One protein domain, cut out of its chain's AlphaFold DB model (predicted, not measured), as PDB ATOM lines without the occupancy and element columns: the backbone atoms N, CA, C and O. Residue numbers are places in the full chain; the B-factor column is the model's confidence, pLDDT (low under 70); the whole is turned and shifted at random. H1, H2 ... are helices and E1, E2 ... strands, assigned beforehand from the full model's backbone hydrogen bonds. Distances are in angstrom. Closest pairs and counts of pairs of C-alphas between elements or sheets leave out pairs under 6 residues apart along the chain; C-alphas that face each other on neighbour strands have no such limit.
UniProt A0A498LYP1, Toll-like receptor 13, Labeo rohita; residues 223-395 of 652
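Overview. This is residues 223 to 395 of the 652 residues of the protein "Toll-like receptor 13" of Labeo rohita (UniProt A0A498LYP1). The chain is wound in stacked turns: E1 to E6 make one wall of side-by-side parallel strands, and between successive strands the chain returns through loops or the short helices H1 and H2. At the far end from E1, the hairpin E7 and E8 and then H3 close the stack, and residues 379 to 395 of H4 stick out as a long arm. The printed part has 173 residues with four named helices and eight named strands in the order E1 E2 E3 H1 E4 E5 H2 E6 E7 E8 H3 H4; the class is mixed, with 86 residues, under half, in named elements. The sheet is branched and mostly parallel, with E7 and E8 antiparallel. The whole is only just compact, close to loose, with a radius of gyration of the C-alphas of 18.6 A, and elongated, spanning 66 by 35 by 29 A.

Along the chain. E1, residues 223 to 227, begins at C-alpha 223 at (-34.873, -30.837, -4.253). E2 is residues 248 to 252, E3 274 to 278 and H1 287 to 290. E4, residues 298 to 309, is 16.5 A long and bends by 137 degrees at residue 306. E5, residues 322 to 331, is 22.0 A long and bends by 84 degrees at residue 327. H2 is residues 338 to 345, E6 350 to 352, E7 358 to 361, E8 364 to 367 and H3 368 to 375. H4, residues 378 to 395, is 25.6 A long and ends at C-alpha 395 at (-36.732, 9.227, 50.604).

Arrangement. E1 and E2 are parallel, with N 224 and O 248 2.9 A apart, within hydrogen-bond range. E2 is parallel to E3 (N 249 and O 274, 2.9 A), E3 to E4 (N 277 and O 300, 2.9 A), and E4 to E5 (N 301 and O 324, 2.9 A). On the other side of E5 from E4 lie E6, with N 323 and O 350 2.9 A apart, and E7, with N 330 and O 358 2.9 A apart. In the hairpin E7 and E8, N 359 and O 366 are 2.9 A apart. H3 is on the sheet at a height of 8.9 A; H2 only grazes it, with residues 338 to 344. In H2, H3 and H4 every O i to N i+4 pair is within hydrogen-bond range; H1 is too short for one. H1 and H4 are not on the sheet.

Size, cuts and confidence. The C-alphas of Ser 223 and Leu 395, the two farthest apart, are 68.0 A apart. The printed part has no cut. The links E1 to E2, E2 to E3 and E4 to E5 are long. pLDDT is under 70 at residues 229 to 238, 258 to 263 and 377 to 380.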
ATOM      1  N   SER A 223     -35.203 -32.256  -4.090       97.50
ATOM      2  CA  SER A 223     -34.873 -30.837  -4.253       97.50
ATOM      3  C   SER A 223     -35.959 -30.118  -5.041       97.50
ATOM      4  O   SER A 223     -36.348 -30.569  -6.120       97.50
ATOM      5  N   PHE A 224     -36.425 -28.988  -4.520       95.50
ATOM      6  CA  PHE A 224     -37.410 -28.147  -5.186       95.50
ATOM      7  C   PHE A 224     -36.969 -26.687  -5.163       95.50
ATOM      8  O   PHE A 224     -36.787 -26.085  -4.101       95.50
ATOM      9  N   GLU A 225     -36.811 -26.115  -6.350       95.06
ATOM     10  CA  GLU A 225     -36.531 -24.704  -6.558       95.06
ATOM     11  C   GLU A 225     -37.644 -24.100  -7.406       95.06
ATOM     12  O   GLU A 225     -37.895 -24.540  -8.526       95.06
ATOM     13  N   ILE A 226     -38.297 -23.071  -6.877       91.19
ATOM     14  CA  ILE A 226     -39.280 -22.299  -7.627       91.19
ATOM     15  C   ILE A 226     -38.988 -20.810  -7.499       91.19
ATOM     16  O   ILE A 226     -38.825 -20.262  -6.407       91.19
ATOM     17  N   SER A 227     -38.937 -20.158  -8.653       89.88
ATOM     18  CA  SER A 227     -38.830 -18.716  -8.796       89.88
ATOM     19  C   SER A 227     -40.029 -18.221  -9.587       89.88
ATOM     20  O   SER A 227     -40.218 -18.647 -10.724       89.88
ATOM     21  N   GLY A 228     -40.824 -17.312  -9.026       74.81
ATOM     22  CA  GLY A 228     -42.007 -16.807  -9.724       74.81
ATOM     23  C   GLY A 228     -42.428 -15.414  -9.306       74.81
ATOM     24  O   GLY A 228     -42.208 -15.037  -8.166       74.81
ATOM     25  N   GLY A 229     -42.972 -14.633 -10.244       64.81
ATOM     26  CA  GLY A 229     -43.276 -13.216 -10.055       64.81
ATOM     27  C   GLY A 229     -44.256 -12.942  -8.909       64.81
ATOM     28  O   GLY A 229     -45.283 -13.610  -8.771       64.81
ATOM     29  N   ALA A 230     -43.946 -11.903  -8.133       47.47
ATOM     30  CA  ALA A 230     -44.534 -11.540  -6.841       47.47
ATOM     31  C   ALA A 230     -46.055 -11.251  -6.809       47.47
ATOM     32  O   ALA A 230     -46.588 -10.952  -5.743       47.47
ATOM     33  N   GLU A 231     -46.780 -11.333  -7.929       51.34
ATOM     34  CA  GLU A 231     -48.168 -10.845  -8.005       51.34
ATOM     35  C   GLU A 231     -49.225 -11.878  -8.430       51.34
ATOM     36  O   GLU A 231     -50.411 -11.618  -8.231       51.34
ATOM     37  N   ARG A 232     -48.864 -13.032  -9.021       53.47
ATOM     38  CA  ARG A 232     -49.865 -13.914  -9.676       53.47
ATOM     39  C   ARG A 232     -49.795 -15.405  -9.357       53.47
ATOM     40  O   ARG A 232     -50.698 -16.129  -9.773       53.47
ATOM     41  N   ALA A 233     -48.786 -15.876  -8.629       53.97
ATOM     42  CA  ALA A 233     -48.733 -17.281  -8.234       53.97
ATOM     43  C   ALA A 233     -49.804 -17.558  -7.153       53.97
ATOM     44  O   ALA A 233     -49.759 -16.932  -6.092       53.97
ATOM     45  N   PRO A 234     -50.774 -18.468  -7.375       52.19
ATOM     46  CA  PRO A 234     -51.767 -18.818  -6.362       52.19
ATOM     47  C   PRO A 234     -51.094 -19.609  -5.228       52.19
ATOM     48  O   PRO A 234     -50.975 -20.832  -5.279       52.19
ATOM     49  N   LEU A 235     -50.624 -18.902  -4.198       55.28
ATOM     50  CA  LEU A 235     -49.882 -19.487  -3.072       55.28
ATOM     51  C   LEU A 235     -50.789 -20.171  -2.027       55.28
ATOM     52  O   LEU A 235     -50.294 -20.916  -1.181       55.28
ATOM     53  N   SER A 236     -52.111 -19.962  -2.108       48.91
ATOM     54  CA  SER A 236     -53.115 -20.460  -1.153       48.91
ATOM     55  C   SER A 236     -53.244 -21.983  -1.089       48.91
ATOM     56  O   SER A 236     -53.781 -22.489  -0.112       48.91
ATOM     57  N   ASP A 237     -52.777 -22.706  -2.112       54.81
ATOM     58  CA  ASP A 237     -52.982 -24.157  -2.237       54.81
ATOM     59  C   ASP A 237     -51.707 -24.894  -2.683       54.81
ATOM     60  O   ASP A 237     -51.757 -25.960  -3.296       54.81
ATOM     61  N   THR A 238     -50.535 -24.316  -2.383       65.38
ATOM     62  CA  THR A 238     -49.245 -24.872  -2.829       65.38
ATOM     63  C   THR A 238     -48.962 -26.253  -2.257       65.38
ATOM     64  O   THR A 238     -48.244 -27.029  -2.881       65.38
ATOM     65  N   LYS A 239     -49.523 -26.570  -1.079       77.38
ATOM     66  CA  LYS A 239     -49.411 -27.885  -0.427       77.38
ATOM     67  C   LYS A 239     -47.971 -28.418  -0.415       77.38
ATOM     68  O   LYS A 239     -47.762 -29.621  -0.444       77.38
ATOM     69  N   ILE A 240     -46.968 -27.536  -0.331       85.56
ATOM     70  CA  ILE A 240     -45.548 -27.930  -0.290       85.56
ATOM     71  C   ILE A 240     -45.288 -28.843   0.917       85.56
ATOM     72  O   ILE A 240     -44.471 -29.753   0.832       85.56
ATOM     73  N   SER A 241     -46.061 -28.680   1.994       85.25
ATOM     74  CA  SER A 241     -46.068 -29.545   3.176       85.25
ATOM     75  C   SER A 241     -46.354 -31.033   2.900       85.25
ATOM     76  O   SER A 241     -46.101 -31.866   3.770       85.25
ATOM     77  N   THR A 242     -46.852 -31.410   1.713       88.19
ATOM     78  CA  THR A 242     -47.034 -32.820   1.319       88.19
ATOM     79  C   THR A 242     -45.750 -33.476   0.797       88.19
ATOM     80  O   THR A 242     -45.705 -34.694   0.628       88.19
ATOM     81  N   LEU A 243     -44.685 -32.705   0.551       91.12
ATOM     82  CA  LEU A 243     -43.416 -33.193   0.004       91.12
ATOM     83  C   LEU A 243     -42.493 -33.739   1.105       91.12
ATOM     84  O   LEU A 243     -41.449 -33.178   1.425       91.12
ATOM     85  N   HIS A 244     -42.864 -34.874   1.693       91.31
ATOM     86  CA  HIS A 244     -42.179 -35.437   2.869       91.31
ATOM     87  C   HIS A 244     -40.735 -35.920   2.627       91.31
ATOM     88  O   HIS A 244     -40.000 -36.179   3.582       91.31
ATOM     89  N   HIS A 245     -40.320 -36.077   1.368       94.12
ATOM     90  CA  HIS A 245     -38.968 -36.506   0.984       94.12
ATOM     91  C   HIS A 245     -37.997 -35.346   0.751       94.12
ATOM     92  O   HIS A 245     -36.805 -35.587   0.544       94.12
ATOM     93  N   LEU A 246     -38.489 -34.110   0.824       96.06
ATOM     94  CA  LEU A 246     -37.735 -32.933   0.443       96.06
ATOM     95  C   LEU A 246     -36.561 -32.681   1.397       96.06
ATOM     96  O   LEU A 246     -36.732 -32.609   2.613       96.06
ATOM     97  N   LYS A 247     -35.367 -32.526   0.823       96.69
ATOM     98  CA  LYS A 247     -34.108 -32.208   1.513       96.69
ATOM     99  C   LYS A 247     -33.684 -30.764   1.258       96.69
ATOM    100  O   LYS A 247     -33.169 -30.115   2.164       96.69
ATOM    101  N   HIS A 248     -33.939 -30.243   0.059       97.69
ATOM    102  CA  HIS A 248     -33.581 -28.878  -0.320       97.69
ATOM    103  C   HIS A 248     -34.800 -28.130  -0.862       97.69
ATOM    104  O   HIS A 248     -35.478 -28.609  -1.771       97.69
ATOM    105  N   LEU A 249     -35.069 -26.948  -0.308       95.56
ATOM    106  CA  LEU A 249     -36.152 -26.073  -0.745       95.56
ATOM    107  C   LEU A 249     -35.616 -24.663  -0.977       95.56
ATOM    108  O   LEU A 249     -35.069 -24.041  -0.064       95.56
ATOM    109  N   LYS A 250     -35.813 -24.146  -2.190       95.00
ATOM    110  CA  LYS A 250     -35.522 -22.758  -2.538       95.00
ATOM    111  C   LYS A 250     -36.762 -22.083  -3.102       95.00
ATOM    112  O   LYS A 250     -37.291 -22.486  -4.133       95.00
ATOM    113  N   LEU A 251     -37.193 -21.027  -2.425       91.50
ATOM    114  CA  LEU A 251     -38.317 -20.194  -2.827       91.50
ATOM    115  C   LEU A 251     -37.793 -18.809  -3.188       91.50
ATOM    116  O   LEU A 251     -37.021 -18.217  -2.432       91.50
ATOM    117  N   SER A 252     -38.162 -18.302  -4.361       91.38
ATOM    118  CA  SER A 252     -37.678 -17.013  -4.858       91.38
ATOM    119  C   SER A 252     -38.810 -16.155  -5.431       91.38
ATOM    120  O   SER A 252     -39.587 -16.623  -6.258       91.38
ATOM    121  N   ASN A 253     -38.879 -14.893  -4.996       87.19
ATOM    122  CA  ASN A 253     -39.830 -13.860  -5.433       87.19
ATOM    123  C   ASN A 253     -41.322 -14.174  -5.198       87.19
ATOM    124  O   ASN A 253     -42.193 -13.551  -5.799       87.19
ATOM    125  N   LEU A 254     -41.641 -15.109  -4.300       81.44
ATOM    126  CA  LEU A 254     -43.022 -15.490  -3.980       81.44
ATOM    127  C   LEU A 254     -43.619 -14.580  -2.905       81.44
ATOM    128  O   LEU A 254     -43.026 -14.438  -1.847       81.44
ATOM    129  N   ASN A 255     -44.805 -14.009  -3.111       78.75
ATOM    130  CA  ASN A 255     -45.385 -13.070  -2.149       78.75
ATOM    131  C   ASN A 255     -46.271 -13.738  -1.080       78.75
ATOM    132  O   ASN A 255     -47.427 -14.075  -1.335       78.75
ATOM    133  N   PHE A 256     -45.755 -13.861   0.147       77.12
ATOM    134  CA  PHE A 256     -46.496 -14.430   1.278       77.12
ATOM    135  C   PHE A 256     -47.303 -13.405   2.102       77.12
ATOM    136  O   PHE A 256     -48.060 -13.817   2.980       77.12
ATOM    137  N   SER A 257     -47.208 -12.094   1.831       71.00
ATOM    138  CA  SER A 257     -47.805 -11.046   2.682       71.00
ATOM    139  C   SER A 257     -49.335 -11.083   2.745       71.00
ATOM    140  O   SER A 257     -49.929 -10.667   3.736       71.00
ATOM    141  N   ASN A 258     -49.985 -11.581   1.690       60.28
ATOM    142  CA  ASN A 258     -51.446 -11.614   1.575       60.28
ATOM    143  C   ASN A 258     -52.094 -12.837   2.246       60.28
ATOM    144  O   ASN A 258     -53.313 -12.995   2.174       60.28
ATOM    145  N   TYR A 259     -51.308 -13.712   2.885       65.19
ATOM    146  CA  TYR A 259     -51.782 -15.020   3.327       65.19
ATOM    147  C   TYR A 259     -51.656 -15.215   4.837       65.19
ATOM    148  O   TYR A 259     -50.568 -15.282   5.402       65.19
ATOM    149  N   THR A 260     -52.805 -15.409   5.484       55.56
ATOM    150  CA  THR A 260     -52.929 -15.684   6.924       55.56
ATOM    151  C   THR A 260     -52.341 -17.036   7.339       55.56
ATOM    152  O   THR A 260     -52.025 -17.232   8.510       55.56
ATOM    153  N   GLU A 261     -52.148 -17.965   6.394       63.19
ATOM    154  CA  GLU A 261     -51.608 -19.311   6.640       63.19
ATOM    155  C   GLU A 261     -50.160 -19.515   6.162       63.19
ATOM    156  O   GLU A 261     -49.698 -20.657   6.107       63.19
ATOM    157  N   ALA A 262     -49.400 -18.447   5.876       65.31
ATOM    158  CA  ALA A 262     -47.969 -18.553   5.537       65.31
ATOM    159  C   ALA A 262     -47.171 -19.386   6.571       65.31
ATOM    160  O   ALA A 262     -46.199 -20.058   6.232       65.31
ATOM    161  N   GLY A 263     -47.671 -19.426   7.813       67.19
ATOM    162  CA  GLY A 263     -47.239 -20.292   8.908       67.19
ATOM    163  C   GLY A 263     -47.113 -21.788   8.589       67.19
ATOM    164  O   GLY A 263     -46.262 -22.454   9.168       67.19
ATOM    165  N   ARG A 264     -47.960 -22.329   7.700       80.00
ATOM    166  CA  ARG A 264     -48.120 -23.783   7.479       80.00
ATOM    167  C   ARG A 264     -47.347 -24.338   6.287       80.00
ATOM    168  O   ARG A 264     -47.328 -25.549   6.080       80.00
ATOM    169  N   VAL A 265     -46.727 -23.470   5.491       81.12
ATOM    170  CA  VAL A 265     -46.102 -23.837   4.208       81.12
ATOM    171  C   VAL A 265     -44.977 -24.856   4.398       81.12
ATOM    172  O   VAL A 265     -44.806 -25.746   3.567       81.12
ATOM    173  N   PHE A 266     -44.255 -24.759   5.517       87.06
ATOM    174  CA  PHE A 266     -43.104 -25.607   5.831       87.06
ATOM    175  C   PHE A 266     -43.422 -26.764   6.792       87.06
ATOM    176  O   PHE A 266     -42.513 -27.474   7.222       87.06
ATOM    177  N   TRP A 267     -44.693 -26.969   7.154       87.56
ATOM    178  CA  TRP A 267     -45.084 -28.045   8.069       87.56
ATOM    179  C   TRP A 267     -44.840 -29.426   7.461       87.56
ATOM    180  O   TRP A 267     -44.879 -29.597   6.244       87.56
ATOM    181  N   ASN A 268     -44.607 -30.423   8.316       88.62
ATOM    182  CA  ASN A 268     -44.325 -31.819   7.948       88.62
ATOM    183  C   ASN A 268     -43.059 -32.072   7.097       88.62
ATOM    184  O   ASN A 268     -42.826 -33.215   6.686       88.62
ATOM    185  N   LEU A 269     -42.214 -31.066   6.850       92.25
ATOM    186  CA  LEU A 269     -40.966 -31.203   6.085       92.25
ATOM    187  C   LEU A 269     -39.790 -31.655   6.971       92.25
ATOM    188  O   LEU A 269     -38.755 -31.001   7.069       92.25
ATOM    189  N   THR A 270     -39.941 -32.805   7.624       92.88
ATOM    190  CA  THR A 270     -39.006 -33.283   8.662       92.88
ATOM    191  C   THR A 270     -37.609 -33.639   8.149       92.88
ATOM    192  O   THR A 270     -36.646 -33.597   8.914       92.88
ATOM    193  N   LYS A 271     -37.475 -33.974   6.860       95.25
ATOM    194  CA  LYS A 271     -36.198 -34.312   6.203       95.25
ATOM    195  C   LYS A 271     -35.477 -33.105   5.597       95.25
ATOM    196  O   LYS A 271     -34.390 -33.281   5.047       95.25
ATOM    197  N   LEU A 272     -36.056 -31.907   5.687       96.44
ATOM    198  CA  LEU A 272     -35.503 -30.715   5.058       96.44
ATOM    199  C   LEU A 272     -34.183 -30.324   5.726       96.44
ATOM    200  O   LEU A 272     -34.136 -30.104   6.929       96.44
ATOM    201  N   GLN A 273     -33.121 -30.230   4.930       96.81
ATOM    202  CA  GLN A 273     -31.761 -29.891   5.355       96.81
ATOM    203  C   GLN A 273     -31.401 -28.451   4.996       96.81
ATOM    204  O   GLN A 273     -30.682 -27.781   5.736       96.81
ATOM    205  N   THR A 274     -31.902 -27.967   3.860       97.62
ATOM    206  CA  THR A 274     -31.593 -26.636   3.340       97.62
ATOM    207  C   THR A 274     -32.867 -25.885   3.005       97.62
ATOM    208  O   THR A 274     -33.660 -26.351   2.185       97.62
ATOM    209  N   LEU A 275     -33.018 -24.695   3.586       95.94
ATOM    210  CA  LEU A 275     -34.093 -23.764   3.274       95.94
ATOM    211  C   LEU A 275     -33.502 -22.433   2.811       95.94
ATOM    212  O   LEU A 275     -32.748 -21.786   3.538       95.94
ATOM    213  N   VAL A 276     -33.856 -22.028   1.594       96.19
ATOM    214  CA  VAL A 276     -33.441 -20.759   0.997       96.19
ATOM    215  C   VAL A 276     -34.682 -19.941   0.660       96.19
ATOM    216  O   VAL A 276     -35.500 -20.363  -0.157       96.19
ATOM    217  N   LEU A 277     -34.809 -18.767   1.271       92.88
ATOM    218  CA  LEU A 277     -35.895 -17.823   1.009       92.88
ATOM    219  C   LEU A 277     -35.308 -16.549   0.405       92.88
ATOM    220  O   LEU A 277     -34.470 -15.896   1.025       92.88
ATOM    221  N   VAL A 278     -35.742 -16.208  -0.805       93.31
ATOM    222  CA  VAL A 278     -35.269 -15.035  -1.547       93.31
ATOM    223  C   VAL A 278     -36.464 -14.169  -1.910       93.31
ATOM    224  O   VAL A 278     -37.309 -14.594  -2.688       93.31
ATOM    225  N   ASN A 279     -36.541 -12.956  -1.366       89.88
ATOM    226  CA  ASN A 279     -37.601 -11.984  -1.649       89.88
ATOM    227  C   ASN A 279     -39.008 -12.579  -1.549       89.88
ATOM    228  O   ASN A 279     -39.856 -12.403  -2.418       89.88
ATOM    229  N   CYS A 280     -39.256 -13.295  -0.455       85.88
ATOM    230  CA  CYS A 280     -40.545 -13.926  -0.209       85.88
ATOM    231  C   CYS A 280     -41.613 -12.960   0.370       85.88
ATOM    232  O   CYS A 280     -42.681 -13.394   0.794       85.88
ATOM    233  N   HIS A 281     -41.324 -11.652   0.450       83.50
ATOM    234  CA  HIS A 281     -42.208 -10.625   1.034       83.50
ATOM    235  C   HIS A 281     -42.828 -11.023   2.391       83.50
ATOM    236  O   HIS A 281     -43.978 -10.705   2.695       83.50
ATOM    237  N   LEU A 282     -42.064 -11.744   3.211       83.62
ATOM    238  CA  LEU A 282     -42.450 -12.092   4.572       83.62
ATOM    239  C   LEU A 282     -42.143 -10.895   5.469       83.62
ATOM    240  O   LEU A 282     -41.003 -10.442   5.516       83.62
ATOM    241  N   SER A 283     -43.152 -10.384   6.172       85.25
ATOM    242  CA  SER A 283     -42.966  -9.318   7.162       85.25
ATOM    243  C   SER A 283     -42.400  -9.850   8.475       85.25
ATOM    244  O   SER A 283     -41.655  -9.148   9.153       85.25
ATOM    245  N   PHE A 284     -42.708 -11.101   8.824       87.25
ATOM    246  CA  PHE A 284     -42.210 -11.742  10.032       87.25
ATOM    247  C   PHE A 284     -41.900 -13.229   9.825       87.25
ATOM    248  O   PHE A 284     -42.509 -13.894   8.984       87.25
ATOM    249  N   LEU A 285     -40.976 -13.758  10.628       88.69
ATOM    250  CA  LEU A 285     -40.737 -15.193  10.798       88.69
ATOM    251  C   LEU A 285     -41.008 -15.594  12.248       88.69
ATOM    252  O   LEU A 285     -40.571 -14.912  13.172       88.69
ATOM    253  N   THR A 286     -41.714 -16.710  12.444       88.25
ATOM    254  CA  THR A 286     -42.090 -17.230  13.770       88.25
ATOM    255  C   THR A 286     -41.565 -18.649  13.984       88.25
ATOM    256  O   THR A 286     -41.446 -19.426  13.039       88.25
ATOM    257  N   GLY A 287     -41.318 -19.046  15.238       85.94
ATOM    258  CA  GLY A 287     -40.917 -20.427  15.549       85.94
ATOM    259  C   GLY A 287     -41.959 -21.472  15.120       85.94
ATOM    260  O   GLY A 287     -41.618 -22.590  14.743       85.94
ATOM    261  N   SER A 288     -43.244 -21.107  15.070       85.81
ATOM    262  CA  SER A 288     -44.307 -21.999  14.583       85.81
ATOM    263  C   SER A 288     -44.183 -22.364  13.099       85.81
ATOM    264  O   SER A 288     -44.663 -23.431  12.710       85.81
ATOM    265  N   MET A 289     -43.528 -21.529  12.283       86.12
ATOM    266  CA  MET A 289     -43.247 -21.831  10.873       86.12
ATOM    267  C   MET A 289     -42.251 -22.977  10.718       86.12
ATOM    268  O   MET A 289     -42.322 -23.724   9.747       86.12
ATOM    269  N   PHE A 290     -41.337 -23.122  11.676       88.94
ATOM    270  CA  PHE A 290     -40.193 -24.025  11.575       88.94
ATOM    271  C   PHE A 290     -40.267 -25.227  12.524       88.94
ATOM    272  O   PHE A 290     -39.338 -26.027  12.566       88.94
ATOM    273  N   LYS A 291     -41.379 -25.387  13.254       86.50
ATOM    274  CA  LYS A 291     -41.569 -26.405  14.302       86.50
ATOM    275  C   LYS A 291     -41.214 -27.835  13.868       86.50
ATOM    276  O   LYS A 291     -40.658 -28.589  14.660       86.50
ATOM    277  N   ASP A 292     -41.547 -28.207  12.633       89.00
ATOM    278  CA  ASP A 292     -41.353 -29.574  12.134       89.00
ATOM    279  C   ASP A 292     -40.010 -29.767  11.406       89.00
ATOM    280  O   ASP A 292     -39.693 -30.881  10.988       89.00
ATOM    281  N   LEU A 293     -39.203 -28.710  11.248       92.06
ATOM    282  CA  LEU A 293     -37.949 -28.723  10.486       92.06
ATOM    283  C   LEU A 293     -36.769 -29.252  11.315       92.06
ATOM    284  O   LEU A 293     -35.740 -28.600  11.482       92.06
ATOM    285  N   THR A 294     -36.908 -30.467  11.839       92.19
ATOM    286  CA  THR A 294     -35.949 -31.057  12.787       92.19
ATOM    287  C   THR A 294     -34.586 -31.391  12.180       92.19
ATOM    288  O   THR A 294     -33.608 -31.485  12.917       92.19
ATOM    289  N   SER A 295     -34.500 -31.545  10.855       95.19
ATOM    290  CA  SER A 295     -33.254 -31.860  10.138       95.19
ATOM    291  C   SER A 295     -32.578 -30.639   9.501       95.19
ATOM    292  O   SER A 295     -31.604 -30.813   8.766       95.19
ATOM    293  N   LEU A 296     -33.082 -29.422   9.737       96.19
ATOM    294  CA  LEU A 296     -32.616 -28.230   9.030       96.19
ATOM    295  C   LEU A 296     -31.215 -27.825   9.490       96.19
ATOM    296  O   LEU A 296     -31.004 -27.492  10.652       96.19
ATOM    297  N   GLN A 297     -30.271 -27.821   8.552       95.88
ATOM    298  CA  GLN A 297     -28.863 -27.509   8.793       95.88
ATOM    299  C   GLN A 297     -28.496 -26.105   8.321       95.88
ATOM    300  O   GLN A 297     -27.682 -25.442   8.966       95.88
ATOM    301  N   LEU A 298     -29.078 -25.658   7.205       96.88
ATOM    302  CA  LEU A 298     -28.765 -24.377   6.585       96.88
ATOM    303  C   LEU A 298     -30.044 -23.592   6.299       96.88
ATOM    304  O   LEU A 298     -30.896 -24.036   5.527       96.88
ATOM    305  N   LEU A 299     -30.131 -22.403   6.891       95.81
ATOM    306  CA  LEU A 299     -31.162 -21.415   6.601       95.81
ATOM    307  C   LEU A 299     -30.512 -20.203   5.941       95.81
ATOM    308  O   LEU A 299     -29.624 -19.578   6.519       95.81
ATOM    309  N   ARG A 300     -30.951 -19.869   4.730       96.62
ATOM    310  CA  ARG A 300     -30.438 -18.735   3.958       96.62
ATOM    311  C   ARG A 300     -31.561 -17.773   3.618       96.62
ATOM    312  O   ARG A 300     -32.569 -18.186   3.047       96.62
ATOM    313  N   LEU A 301     -31.366 -16.500   3.948       95.06
ATOM    314  CA  LEU A 301     -32.349 -15.445   3.743       95.06
ATOM    315  C   LEU A 301     -31.784 -14.326   2.866       95.06
ATOM    316  O   LEU A 301     -30.671 -13.833   3.075       95.06
ATOM    317  N   TYR A 302     -32.609 -13.895   1.923       94.19
ATOM    318  CA  TYR A 302     -32.473 -12.660   1.167       94.19
ATOM    319  C   TYR A 302     -33.848 -11.982   1.171       94.19
ATOM    320  O   TYR A 302     -34.841 -12.613   0.807       94.19
ATOM    321  N   SER A 303     -33.933 -10.725   1.594       91.31
ATOM    322  CA  SER A 303     -35.185  -9.966   1.610       91.31
ATOM    323  C   SER A 303     -34.917  -8.481   1.423       91.31
ATOM    324  O   SER A 303     -34.254  -7.861   2.252       91.31
ATOM    325  N   ASP A 304     -35.512  -7.914   0.378       89.19
ATOM    326  CA  ASP A 304     -35.592  -6.468   0.157       89.19
ATOM    327  C   ASP A 304     -36.780  -5.829   0.920       89.19
ATOM    328  O   ASP A 304     -36.983  -4.619   0.873       89.19
ATOM    329  N   SER A 305     -37.618  -6.630   1.596       87.94
ATOM    330  CA  SER A 305     -38.718  -6.145   2.450       87.94
ATOM    331  C   SER A 305     -38.318  -6.179   3.931       87.94
ATOM    332  O   SER A 305     -37.713  -7.179   4.334       87.94
ATOM    333  N   PRO A 306     -38.699  -5.159   4.739       90.38
ATOM    334  CA  PRO A 306     -38.423  -5.123   6.174       90.38
ATOM    335  C   PRO A 306     -38.918  -6.385   6.887       90.38
ATOM    336  O   PRO A 306     -40.123  -6.628   6.953       90.38
ATOM    337  N   LEU A 307     -37.980  -7.173   7.411       90.88
ATOM    338  CA  LEU A 307     -38.245  -8.435   8.095       90.88
ATOM    339  C   LEU A 307     -38.123  -8.287   9.620       90.88
ATOM    340  O   LEU A 307     -37.190  -7.654  10.128       90.88
ATOM    341  N   VAL A 308     -39.039  -8.923  10.349       90.88
ATOM    342  CA  VAL A 308     -38.976  -9.113  11.804       90.88
ATOM    343  C   VAL A 308     -38.769 -10.591  12.134       90.88
ATOM    344  O   VAL A 308     -39.529 -11.457  11.703       90.88
ATOM    345  N   LEU A 309     -37.744 -10.900  12.918       91.19
ATOM    346  CA  LEU A 309     -37.525 -12.222  13.493       91.19
ATOM    347  C   LEU A 309     -38.093 -12.222  14.909       91.19
ATOM    348  O   LEU A 309     -37.546 -11.573  15.796       91.19
ATOM    349  N   ILE A 310     -39.195 -12.941  15.120       88.00
ATOM    350  CA  ILE A 310     -39.788 -13.054  16.456       88.00
ATOM    351  C   ILE A 310     -38.844 -13.857  17.363       88.00
ATOM    352  O   ILE A 310     -38.184 -14.793  16.914       88.00
ATOM    353  N   ASP A 311     -38.772 -13.492  18.638       82.56
ATOM    354  CA  ASP A 311     -37.950 -14.202  19.617       82.56
ATOM    355  C   ASP A 311     -38.295 -15.706  19.695       82.56
ATOM    356  O   ASP A 311     -39.441 -16.121  19.488       82.56
ATOM    357  N   GLY A 312     -37.280 -16.539  19.929       80.44
ATOM    358  CA  GLY A 312     -37.411 -17.999  19.994       80.44
ATOM    359  C   GLY A 312     -37.555 -18.724  18.644       80.44
ATOM    360  O   GLY A 312     -37.747 -19.940  18.614       80.44
ATOM    361  N   VAL A 313     -37.436 -18.033  17.499       86.19
ATOM    362  CA  VAL A 313     -37.544 -18.645  16.152       86.19
ATOM    363  C   VAL A 313     -36.541 -19.780  15.918       86.19
ATOM    364  O   VAL A 313     -36.865 -20.743  15.225       86.19
ATOM    365  N   PHE A 314     -35.338 -19.692  16.490       86.69
ATOM    366  CA  PHE A 314     -34.283 -20.690  16.286       86.69
ATOM    367  C   PHE A 314     -34.237 -21.780  17.367       86.69
ATOM    368  O   PHE A 314     -33.545 -22.777  17.181       86.69
ATOM    369  N   GLU A 315     -35.007 -21.662  18.454       84.44
ATOM    370  CA  GLU A 315     -35.058 -22.687  19.513       84.44
ATOM    371  C   GLU A 315     -35.669 -24.007  19.025       84.44
ATOM    372  O   GLU A 315     -35.332 -25.086  19.511       84.44
ATOM    373  N   VAL A 316     -36.544 -23.931  18.019       85.62
ATOM    374  CA  VAL A 316     -37.187 -25.095  17.395       85.62
ATOM    375  C   VAL A 316     -36.292 -25.819  16.379       85.62
ATOM    376  O   VAL A 316     -36.704 -26.843  15.839       85.62
ATOM    377  N   LEU A 317     -35.077 -25.316  16.114       90.19
ATOM    378  CA  LEU A 317     -34.150 -25.841  15.106       90.19
ATOM    379  C   LEU A 317     -32.906 -26.480  15.759       90.19
ATOM    380  O   LEU A 317     -31.853 -25.846  15.852       90.19
ATOM    381  N   PRO A 318     -32.974 -27.750  16.200       87.75
ATOM    382  CA  PRO A 318     -31.941 -28.349  17.050       87.75
ATOM    383  C   PRO A 318     -30.610 -28.652  16.341       87.75
ATOM    384  O   PRO A 318     -29.585 -28.777  17.013       87.75
ATOM    385  N   VAL A 319     -30.616 -28.805  15.011       93.50
ATOM    386  CA  VAL A 319     -29.446 -29.214  14.201       93.50
ATOM    387  C   VAL A 319     -28.983 -28.091  13.263       93.50
ATOM    388  O   VAL A 319     -28.215 -28.333  12.334       93.50
ATOM    389  N   LEU A 320     -29.437 -26.851  13.482       94.75
ATOM    390  CA  LEU A 320     -29.016 -25.727  12.654       94.75
ATOM    391  C   LEU A 320     -27.502 -25.523  12.795       94.75
ATOM    392  O   LEU A 320     -26.971 -25.481  13.901       94.75
ATOM    393  N   THR A 321     -26.811 -25.414  11.663       94.56
ATOM    394  CA  THR A 321     -25.348 -25.248  11.605       94.56
ATOM    395  C   THR A 321     -24.953 -23.897  11.031       94.56
ATOM    396  O   THR A 321     -23.989 -23.289  11.488       94.56
ATOM    397  N   ALA A 322     -25.713 -23.396  10.055       96.25
ATOM    398  CA  ALA A 322     -25.417 -22.150   9.369       96.25
ATOM    399  C   ALA A 322     -26.687 -21.327   9.160       96.25
ATOM    400  O   ALA A 322     -27.687 -21.810   8.619       96.25
ATOM    401  N   PHE A 323     -26.609 -20.055   9.541       95.50
ATOM    402  CA  PHE A 323     -27.617 -19.048   9.255       95.50
ATOM    403  C   PHE A 323     -26.997 -17.959   8.379       95.50
ATOM    404  O   PHE A 323     -26.117 -17.214   8.808       95.50
ATOM    405  N   VAL A 324     -27.411 -17.904   7.114       96.44
ATOM    406  CA  VAL A 324     -26.806 -17.050   6.089       96.44
ATOM    407  C   VAL A 324     -27.733 -15.891   5.760       96.44
ATOM    408  O   VAL A 324     -28.838 -16.096   5.261       96.44
ATOM    409  N   LEU A 325     -27.254 -14.671   5.985       94.56
ATOM    410  CA  LEU A 325     -27.961 -13.437   5.654       94.56
ATOM    411  C   LEU A 325     -27.295 -12.800   4.429       94.56
ATOM    412  O   LEU A 325     -26.290 -12.109   4.558       94.56
ATOM    413  N   ASP A 326     -27.802 -13.030   3.219       91.69
ATOM    414  CA  ASP A 326     -27.158 -12.473   2.017       91.69
ATOM    415  C   ASP A 326     -27.312 -10.949   1.948       91.69
ATOM    416  O   ASP A 326     -26.338 -10.198   1.851       91.69
ATOM    417  N   ARG A 327     -28.571 -10.514   1.984       93.00
ATOM    418  CA  ARG A 327     -29.013  -9.126   2.043       93.00
ATOM    419  C   ARG A 327     -30.428  -9.147   2.597       93.00
ATOM    420  O   ARG A 327     -31.361  -9.517   1.892       93.00
ATOM    421  N   VAL A 328     -30.553  -8.823   3.870       93.06
ATOM    422  CA  VAL A 328     -31.821  -8.759   4.582       93.06
ATOM    423  C   VAL A 328     -31.965  -7.358   5.139       93.06
ATOM    424  O   VAL A 328     -31.142  -6.902   5.937       93.06
ATOM    425  N   ASP A 329     -33.021  -6.688   4.701       91.69
ATOM    426  CA  ASP A 329     -33.470  -5.447   5.302       91.69
ATOM    427  C   ASP A 329     -34.344  -5.801   6.509       91.69
ATOM    428  O   ASP A 329     -35.460  -6.295   6.372       91.69
ATOM    429  N   PHE A 330     -33.827  -5.594   7.716       92.75
ATOM    430  CA  PHE A 330     -34.594  -5.780   8.945       92.75
ATOM    431  C   PHE A 330     -35.473  -4.560   9.223       92.75
ATOM    432  O   PHE A 330     -35.134  -3.431   8.874       92.75
ATOM    433  N   GLN A 331     -36.586  -4.735   9.923       90.94
ATOM    434  CA  GLN A 331     -37.253  -3.588  10.538       90.94
ATOM    435  C   GLN A 331     -36.388  -3.076  11.703       90.94
ATOM    436  O   GLN A 331     -35.975  -3.875  12.547       90.94
ATOM    437  N   CYS A 332     -36.096  -1.768  11.779       90.31
ATOM    438  CA  CYS A 332     -35.375  -1.222  12.939       90.31
ATOM    439  C   CYS A 332     -36.308  -1.215  14.168       90.31
ATOM    440  O   CYS A 332     -36.973  -0.225  14.455       90.31
ATOM    441  N   SER A 333     -36.392  -2.336  14.876       87.19
ATOM    442  CA  SER A 333     -37.214  -2.530  16.070       87.19
ATOM    443  C   SER A 333     -36.443  -3.384  17.065       87.19
ATOM    444  O   SER A 333     -35.723  -4.294  16.654       87.19
ATOM    445  N   CYS A 334     -36.638  -3.154  18.365       86.81
ATOM    446  CA  CYS A 334     -36.023  -3.997  19.393       86.81
ATOM    447  C   CYS A 334     -36.563  -5.427  19.432       86.81
ATOM    448  O   CYS A 334     -35.948  -6.278  20.064       86.81
ATOM    449  N   GLU A 335     -37.624  -5.730  18.682       87.25
ATOM    450  CA  GLU A 335     -38.037  -7.113  18.412       87.25
ATOM    451  C   GLU A 335     -36.951  -7.926  17.696       87.25
ATOM    452  O   GLU A 335     -36.900  -9.133  17.870       87.25
ATOM    453  N   ASN A 336     -36.055  -7.282  16.938       88.69
ATOM    454  CA  ASN A 336     -34.913  -7.938  16.297       88.69
ATOM    455  C   ASN A 336     -33.639  -7.909  17.164       88.69
ATOM    456  O   ASN A 336     -32.616  -8.456  16.756       88.69
ATOM    457  N   GLY A 337     -33.671  -7.255  18.332       85.75
ATOM    458  CA  GLY A 337     -32.488  -7.025  19.168       85.75
ATOM    459  C   GLY A 337     -31.849  -8.320  19.670       85.75
ATOM    460  O   GLY A 337     -30.632  -8.464  19.600       85.75
ATOM    461  N   TRP A 338     -32.677  -9.300  20.053       88.81
ATOM    462  CA  TRP A 338     -32.234 -10.609  20.551       88.81
ATOM    463  C   TRP A 338     -31.343 -11.371  19.560       88.81
ATOM    464  O   TRP A 338     -30.551 -12.212  19.972       88.81
ATOM    465  N   VAL A 339     -31.442 -11.089  18.252       90.19
ATOM    466  CA  VAL A 339     -30.639 -11.753  17.211       90.19
ATOM    467  C   VAL A 339     -29.150 -11.481  17.418       90.19
ATOM    468  O   VAL A 339     -28.335 -12.342  17.097       90.19
ATOM    469  N   LEU A 340     -28.794 -10.309  17.956       89.06
ATOM    470  CA  LEU A 340     -27.411  -9.966  18.282       89.06
ATOM    471  C   LEU A 340     -26.900 -10.818  19.447       89.06
ATOM    472  O   LEU A 340     -25.898 -11.514  19.290       89.06
ATOM    473  N   ASP A 341     -27.644 -10.838  20.555       87.38
ATOM    474  CA  ASP A 341     -27.302 -11.615  21.751       87.38
ATOM    475  C   ASP A 341     -27.257 -13.120  21.446       87.38
ATOM    476  O   ASP A 341     -26.369 -13.849  21.893       87.38
ATOM    477  N   TRP A 342     -28.194 -13.607  20.629       90.44
ATOM    478  CA  TRP A 342     -28.225 -14.990  20.162       90.44
ATOM    479  C   TRP A 342     -27.045 -15.318  19.243       90.44
ATOM    480  O   TRP A 342     -26.433 -16.372  19.396       90.44
ATOM    481  N   ALA A 343     -26.695 -14.433  18.305       90.38
ATOM    482  CA  ALA A 343     -25.566 -14.653  17.403       90.38
ATOM    483  C   ALA A 343     -24.218 -14.660  18.142       90.38
ATOM    484  O   ALA A 343     -23.307 -15.364  17.713       90.38
ATOM    485  N   GLU A 344     -24.090 -13.901  19.233       88.62
ATOM    486  CA  GLU A 344     -22.891 -13.886  20.076       88.62
ATOM    487  C   GLU A 344     -22.823 -15.094  21.028       88.62
ATOM    488  O   GLU A 344     -21.756 -15.676  21.213       88.62
ATOM    489  N   SER A 345     -23.958 -15.507  21.603       89.31
ATOM    490  CA  SER A 345     -24.025 -16.622  22.563       89.31
ATOM    491  C   SER A 345     -24.076 -18.015  21.924       89.31
ATOM    492  O   SER A 345     -23.767 -19.012  22.583       89.31
ATOM    493  N   SER A 346     -24.471 -18.125  20.654       87.62
ATOM    494  CA  SER A 346     -24.613 -19.413  19.974       87.62
ATOM    495  C   SER A 346     -23.266 -19.970  19.504       87.62
ATOM    496  O   SER A 346     -22.724 -19.567  18.480       87.62
ATOM    497  N   GLU A 347     -22.751 -20.987  20.199       86.94
ATOM    498  CA  GLU A 347     -21.526 -21.699  19.789       86.94
ATOM    499  C   GLU A 347     -21.748 -22.687  18.628       86.94
ATOM    500  O   GLU A 347     -20.798 -23.127  17.978       86.94
ATOM    501  N   LYS A 348     -23.004 -23.084  18.377       88.75
ATOM    502  CA  LYS A 348     -23.347 -24.150  17.419       88.75
ATOM    503  C   LYS A 348     -23.647 -23.635  16.015       88.75
ATOM    504  O   LYS A 348     -23.445 -24.373  15.052       88.75
ATOM    505  N   VAL A 349     -24.169 -22.414  15.902       93.00
ATOM    506  CA  VAL A 349     -24.681 -21.868  14.640       93.00
ATOM    507  C   VAL A 349     -23.754 -20.776  14.137       93.00
ATOM    508  O   VAL A 349     -23.573 -19.752  14.785       93.00
ATOM    509  N   GLN A 350     -23.222 -20.947  12.930       93.44
ATOM    510  CA  GLN A 350     -22.460 -19.897  12.275       93.44
ATOM    511  C   GLN A 350     -23.406 -18.880  11.623       93.44
ATOM    512  O   GLN A 350     -24.080 -19.191  10.637       93.44
ATOM    513  N   VAL A 351     -23.423 -17.649  12.139       94.06
ATOM    514  CA  VAL A 351     -24.165 -16.532  11.536       94.06
ATOM    515  C   VAL A 351     -23.273 -15.799  10.535       94.06
ATOM    516  O   VAL A 351     -22.267 -15.185  10.893       94.06
ATOM    517  N   ILE A 352     -23.629 -15.859   9.254       94.00
ATOM    518  CA  ILE A 352     -22.808 -15.338   8.156       94.00
ATOM    519  C   ILE A 352     -23.371 -13.998   7.672       94.00
ATOM    520  O   ILE A 352     -24.567 -13.862   7.428       94.00
ATOM    521  N   PHE A 353     -22.478 -13.014   7.504       93.44
ATOM    522  CA  PHE A 353     -22.744 -11.657   6.999       93.44
ATOM    523  C   PHE A 353     -23.637 -10.746   7.864       93.44
ATOM    524  O   PHE A 353     -24.031  -9.690   7.376       93.44
ATOM    525  N   LEU A 354     -23.879 -11.040   9.148       90.94
ATOM    526  CA  LEU A 354     -24.660 -10.169  10.058       90.94
ATOM    527  C   LEU A 354     -24.217  -8.688  10.039       90.94
ATOM    528  O   LEU A 354     -25.032  -7.775   9.973       90.94
ATOM    529  N   GLN A 355     -22.904  -8.461   9.983       89.69
ATOM    530  CA  GLN A 355     -22.246  -7.145   9.951       89.69
ATOM    531  C   GLN A 355     -22.666  -6.265   8.752       89.69
ATOM    532  O   GLN A 355     -22.520  -5.044   8.777       89.69
ATOM    533  N   LYS A 356     -23.117  -6.895   7.657       91.25
ATOM    534  CA  LYS A 356     -23.462  -6.231   6.388       91.25
ATOM    535  C   LYS A 356     -24.954  -5.922   6.262       91.25
ATOM    536  O   LYS A 356     -25.356  -5.335   5.257       91.25
ATOM    537  N   GLN A 357     -25.759  -6.342   7.237       93.69
ATOM    538  CA  GLN A 357     -27.206  -6.195   7.181       93.69
ATOM    539  C   GLN A 357     -27.632  -4.767   7.497       93.69
ATOM    540  O   GLN A 357     -26.930  -3.999   8.162       93.69
ATOM    541  N   LYS A 358     -28.803  -4.409   6.986       92.62
ATOM    542  CA  LYS A 358     -29.365  -3.070   7.113       92.62
ATOM    543  C   LYS A 358     -30.682  -3.151   7.854       92.62
ATOM    544  O   LYS A 358     -31.313  -4.204   7.896       92.62
ATOM    545  N   CYS A 359     -31.089  -2.040   8.446       92.94
ATOM    546  CA  CYS A 359     -32.425  -1.906   8.988       92.94
ATOM    547  C   CYS A 359     -33.129  -0.692   8.390       92.94
ATOM    548  O   CYS A 359     -32.486   0.302   8.047       92.94
ATOM    549  N   VAL A 360     -34.449  -0.787   8.254       91.62
ATOM    550  CA  VAL A 360     -35.299   0.249   7.671       91.62
ATOM    551  C   VAL A 360     -36.238   0.815   8.735       91.62
ATOM    552  O   VAL A 360     -36.944   0.070   9.419       91.62
ATOM    553  N   TRP A 361     -36.272   2.145   8.853       88.88
ATOM    554  CA  TRP A 361     -37.208   2.895   9.697       88.88
ATOM    555  C   TRP A 361     -37.675   4.158   8.981       88.88
ATOM    556  O   TRP A 361     -36.851   5.019   8.691       88.88
ATOM    557  N   HIS A 362     -38.980   4.298   8.706       81.88
ATOM    558  CA  HIS A 362     -39.549   5.510   8.087       81.88
ATOM    559  C   HIS A 362     -38.685   6.048   6.920       81.88
ATOM    560  O   HIS A 362     -38.286   7.212   6.910       81.88
ATOM    561  N   TYR A 363     -38.371   5.181   5.946       82.38
ATOM    562  CA  TYR A 363     -37.541   5.455   4.754       82.38
ATOM    563  C   TYR A 363     -36.033   5.638   4.980       82.38
ATOM    564  O   TYR A 363     -35.282   5.715   4.008       82.38
ATOM    565  N   GLN A 364     -35.559   5.674   6.224       87.88
ATOM    566  CA  GLN A 364     -34.129   5.668   6.513       87.88
ATOM    567  C   GLN A 364     -33.590   4.243   6.506       87.88
ATOM    568  O   GLN A 364     -34.191   3.344   7.093       87.88
ATOM    569  N   ILE A 365     -32.446   4.064   5.851       89.62
ATOM    570  CA  ILE A 365     -31.712   2.802   5.800       89.62
ATOM    571  C   ILE A 365     -30.458   2.977   6.651       89.62
ATOM    572  O   ILE A 365     -29.594   3.796   6.334       89.62
ATOM    573  N   LEU A 366     -30.373   2.218   7.734       91.38
ATOM    574  CA  LEU A 366     -29.317   2.303   8.739       91.38
ATOM    575  C   LEU A 366     -28.550   0.975   8.808       91.38
ATOM    576  O   LEU A 366     -29.033  -0.059   8.342       91.38
ATOM    577  N   ASN A 367     -27.343   0.986   9.377       91.62
ATOM    578  CA  ASN A 367     -26.618  -0.255   9.661       91.62
ATOM    579  C   ASN A 367     -27.330  -1.001  10.797       91.62
ATOM    580  O   ASN A 367     -27.529  -0.418  11.862       91.62
ATOM    581  N   PHE A 368     -27.714  -2.262  10.582       91.25
ATOM    582  CA  PHE A 368     -28.498  -3.018  11.563       91.25
ATOM    583  C   PHE A 368     -27.761  -3.183  12.896       91.25
ATOM    584  O   PHE A 368     -28.312  -2.827  13.934       91.25
ATOM    585  N   LEU A 369     -26.510  -3.657  12.861       89.62
ATOM    586  CA  LEU A 369     -25.723  -3.964  14.056       89.62
ATOM    587  C   LEU A 369     -25.524  -2.721  14.931       89.62
ATOM    588  O   LEU A 369     -25.928  -2.708  16.088       89.62
ATOM    589  N   GLU A 370     -24.977  -1.652  14.345       88.38
ATOM    590  CA  GLU A 370     -24.674  -0.415  15.077       88.38
ATOM    591  C   GLU A 370     -25.940   0.232  15.661       88.38
ATOM    592  O   GLU A 370     -25.922   0.839  16.732       88.38
ATOM    593  N   THR A 371     -27.057   0.116  14.944       89.44
ATOM    594  CA  THR A 371     -28.326   0.736  15.335       89.44
ATOM    595  C   THR A 371     -28.999  -0.041  16.461       89.44
ATOM    596  O   THR A 371     -29.458   0.571  17.424       89.44
ATOM    597  N   MET A 372     -29.034  -1.375  16.383       87.00
ATOM    598  CA  MET A 372     -29.636  -2.220  17.420       87.00
ATOM    599  C   MET A 372     -28.829  -2.210  18.723       87.00
ATOM    600  O   MET A 372     -29.435  -2.108  19.788       87.00
ATOM    601  N   GLU A 373     -27.493  -2.197  18.655       85.25
ATOM    602  CA  GLU A 373     -26.629  -2.081  19.842       85.25
ATOM    603  C   GLU A 373     -26.892  -0.773  20.617       85.25
ATOM    604  O   GLU A 373     -26.899  -0.754  21.846       85.25
ATOM    605  N   LYS A 374     -27.194   0.323  19.907       82.81
ATOM    606  CA  LYS A 374     -27.523   1.624  20.515       82.81
ATOM    607  C   LYS A 374     -28.960   1.720  21.031       82.81
ATOM    608  O   LYS A 374     -29.188   2.339  22.067       82.81
ATOM    609  N   LEU A 375     -29.935   1.192  20.288       78.75
ATOM    610  CA  LEU A 375     -31.363   1.357  20.600       78.75
ATOM    611  C   LEU A 375     -31.863   0.384  21.668       78.75
ATOM    612  O   LEU A 375     -32.757   0.748  22.429       78.75
ATOM    613  N   CYS A 376     -31.319  -0.832  21.713       77.44
ATOM    614  CA  CYS A 376     -31.893  -1.926  22.495       77.44
ATOM    615  C   CYS A 376     -31.062  -2.317  23.724       77.44
ATOM    616  O   CYS A 376     -31.392  -3.300  24.378       77.44
ATOM    617  N   GLN A 377     -30.051  -1.522  24.104       66.81
ATOM    618  CA  GLN A 377     -29.414  -1.613  25.424       66.81
ATOM    619  C   GLN A 377     -30.397  -1.179  26.523       66.81
ATOM    620  O   GLN A 377     -30.436  -0.031  26.971       66.81
ATOM    621  N   THR A 378     -31.224  -2.126  26.953       61.97
ATOM    622  CA  THR A 378     -32.275  -1.955  27.959       61.97
ATOM    623  C   THR A 378     -31.734  -1.941  29.384       61.97
ATOM    624  O   THR A 378     -32.332  -1.295  30.244       61.97
ATOM    625  N   ASP A 379     -30.579  -2.551  29.650       63.72
ATOM    626  CA  ASP A 379     -30.129  -2.761  31.028       63.72
ATOM    627  C   ASP A 379     -29.713  -1.468  31.731       63.72
ATOM    628  O   ASP A 379     -30.207  -1.159  32.813       63.72
ATOM    629  N   ALA A 380     -28.855  -0.645  31.127       69.81
ATOM    630  CA  ALA A 380     -28.306   0.514  31.832       69.81
ATOM    631  C   ALA A 380     -29.371   1.579  32.148       69.81
ATOM    632  O   ALA A 380     -29.402   2.133  33.250       69.81
ATOM    633  N   GLN A 381     -30.268   1.863  31.200       72.94
ATOM    634  CA  GLN A 381     -31.302   2.884  31.381       72.94
ATOM    635  C   GLN A 381     -32.423   2.399  32.305       72.94
ATOM    636  O   GLN A 381     -32.861   3.152  33.179       72.94
ATOM    637  N   TYR A 382     -32.850   1.138  32.174       79.12
ATOM    638  CA  TYR A 382     -33.879   0.558  33.035       79.12
ATOM    639  C   TYR A 382     -33.385   0.386  34.477       79.12
ATOM    640  O   TYR A 382     -34.092   0.769  35.410       79.12
ATOM    641  N   ILE A 383     -32.151  -0.092  34.684       83.06
ATOM    642  CA  ILE A 383     -31.547  -0.206  36.022       83.06
ATOM    643  C   ILE A 383     -31.438   1.176  36.677       83.06
ATOM    644  O   ILE A 383     -31.820   1.331  37.838       83.06
ATOM    645  N   CYS A 384     -30.996   2.204  35.944       86.56
ATOM    646  CA  CYS A 384     -30.966   3.582  36.444       86.56
ATOM    647  C   CYS A 384     -32.365   4.100  36.809       86.56
ATOM    648  O   CYS A 384     -32.532   4.764  37.835       86.56
ATOM    649  N   TYR A 385     -33.389   3.780  36.016       90.56
ATOM    650  CA  TYR A 385     -34.771   4.150  36.319       90.56
ATOM    651  C   TYR A 385     -35.285   3.458  37.590       90.56
ATOM    652  O   TYR A 385     -35.784   4.127  38.495       90.56
ATOM    653  N   VAL A 386     -35.111   2.140  37.713       92.50
ATOM    654  CA  VAL A 386     -35.532   1.378  38.901       92.50
ATOM    655  C   VAL A 386     -34.785   1.855  40.148       92.50
ATOM    656  O   VAL A 386     -35.399   2.045  41.199       92.50
ATOM    657  N   ALA A 387     -33.481   2.118  40.036       92.75
ATOM    658  CA  ALA A 387     -32.672   2.645  41.130       92.75
ATOM    659  C   ALA A 387     -33.131   4.048  41.561       92.75
ATOM    660  O   ALA A 387     -33.331   4.289  42.750       92.75
ATOM    661  N   THR A 388     -33.357   4.965  40.613       95.31
ATOM    662  CA  THR A 388     -33.810   6.332  40.925       95.31
ATOM    663  C   THR A 388     -35.225   6.349  41.502       95.31
ATOM    664  O   THR A 388     -35.453   7.014  42.514       95.31
ATOM    665  N   ALA A 389     -36.153   5.563  40.952       95.94
ATOM    666  CA  ALA A 389     -37.494   5.395  41.505       95.94
ATOM    667  C   ALA A 389     -37.454   4.791  42.921       95.94
ATOM    668  O   ALA A 389     -38.124   5.287  43.828       95.94
ATOM    669  N   GLY A 390     -36.611   3.775  43.142       96.06
ATOM    670  CA  GLY A 390     -36.372   3.180  44.455       96.06
ATOM    671  C   GLY A 390     -35.839   4.192  45.472       96.06
ATOM    672  O   GLY A 390     -36.381   4.301  46.573       96.06
ATOM    673  N   CYS A 391     -34.838   4.993  45.095       96.31
ATOM    674  CA  CYS A 391     -34.298   6.063  45.935       96.31
ATOM    675  C   CYS A 391     -35.360   7.112  46.293       96.31
ATOM    676  O   CYS A 391     -35.461   7.499  47.457       96.31
ATOM    677  N   VAL A 392     -36.180   7.548  45.332       96.56
ATOM    678  CA  VAL A 392     -37.261   8.517  45.580       96.56
ATOM    679  C   VAL A 392     -38.308   7.939  46.536       96.56
ATOM    680  O   VAL A 392     -38.684   8.602  47.504       96.56
ATOM    681  N   CYS A 393     -38.735   6.691  46.338       95.50
ATOM    682  CA  CYS A 393     -39.669   6.009  47.238       95.50
ATOM    683  C   CYS A 393     -39.102   5.838  48.657       95.50
ATOM    684  O   CYS A 393     -39.816   6.044  49.645       95.50
ATOM    685  N   LEU A 394     -37.813   5.511  48.788       95.31
ATOM    686  CA  LEU A 394     -37.128   5.434  50.081       95.31
ATOM    687  C   LEU A 394     -37.064   6.800  50.775       95.31
ATOM    688  O   LEU A 394     -37.355   6.893  51.964       95.31
ATOM    689  N   LEU A 395     -36.755   7.874  50.045       94.94
ATOM    690  CA  LEU A 395     -36.732   9.227  50.604       94.94
ATOM    691  C   LEU A 395     -38.126   9.689  51.050       94.94
ATOM    692  O   LEU A 395     -38.270  10.239  52.143       94.94
TER     693      LEU A 395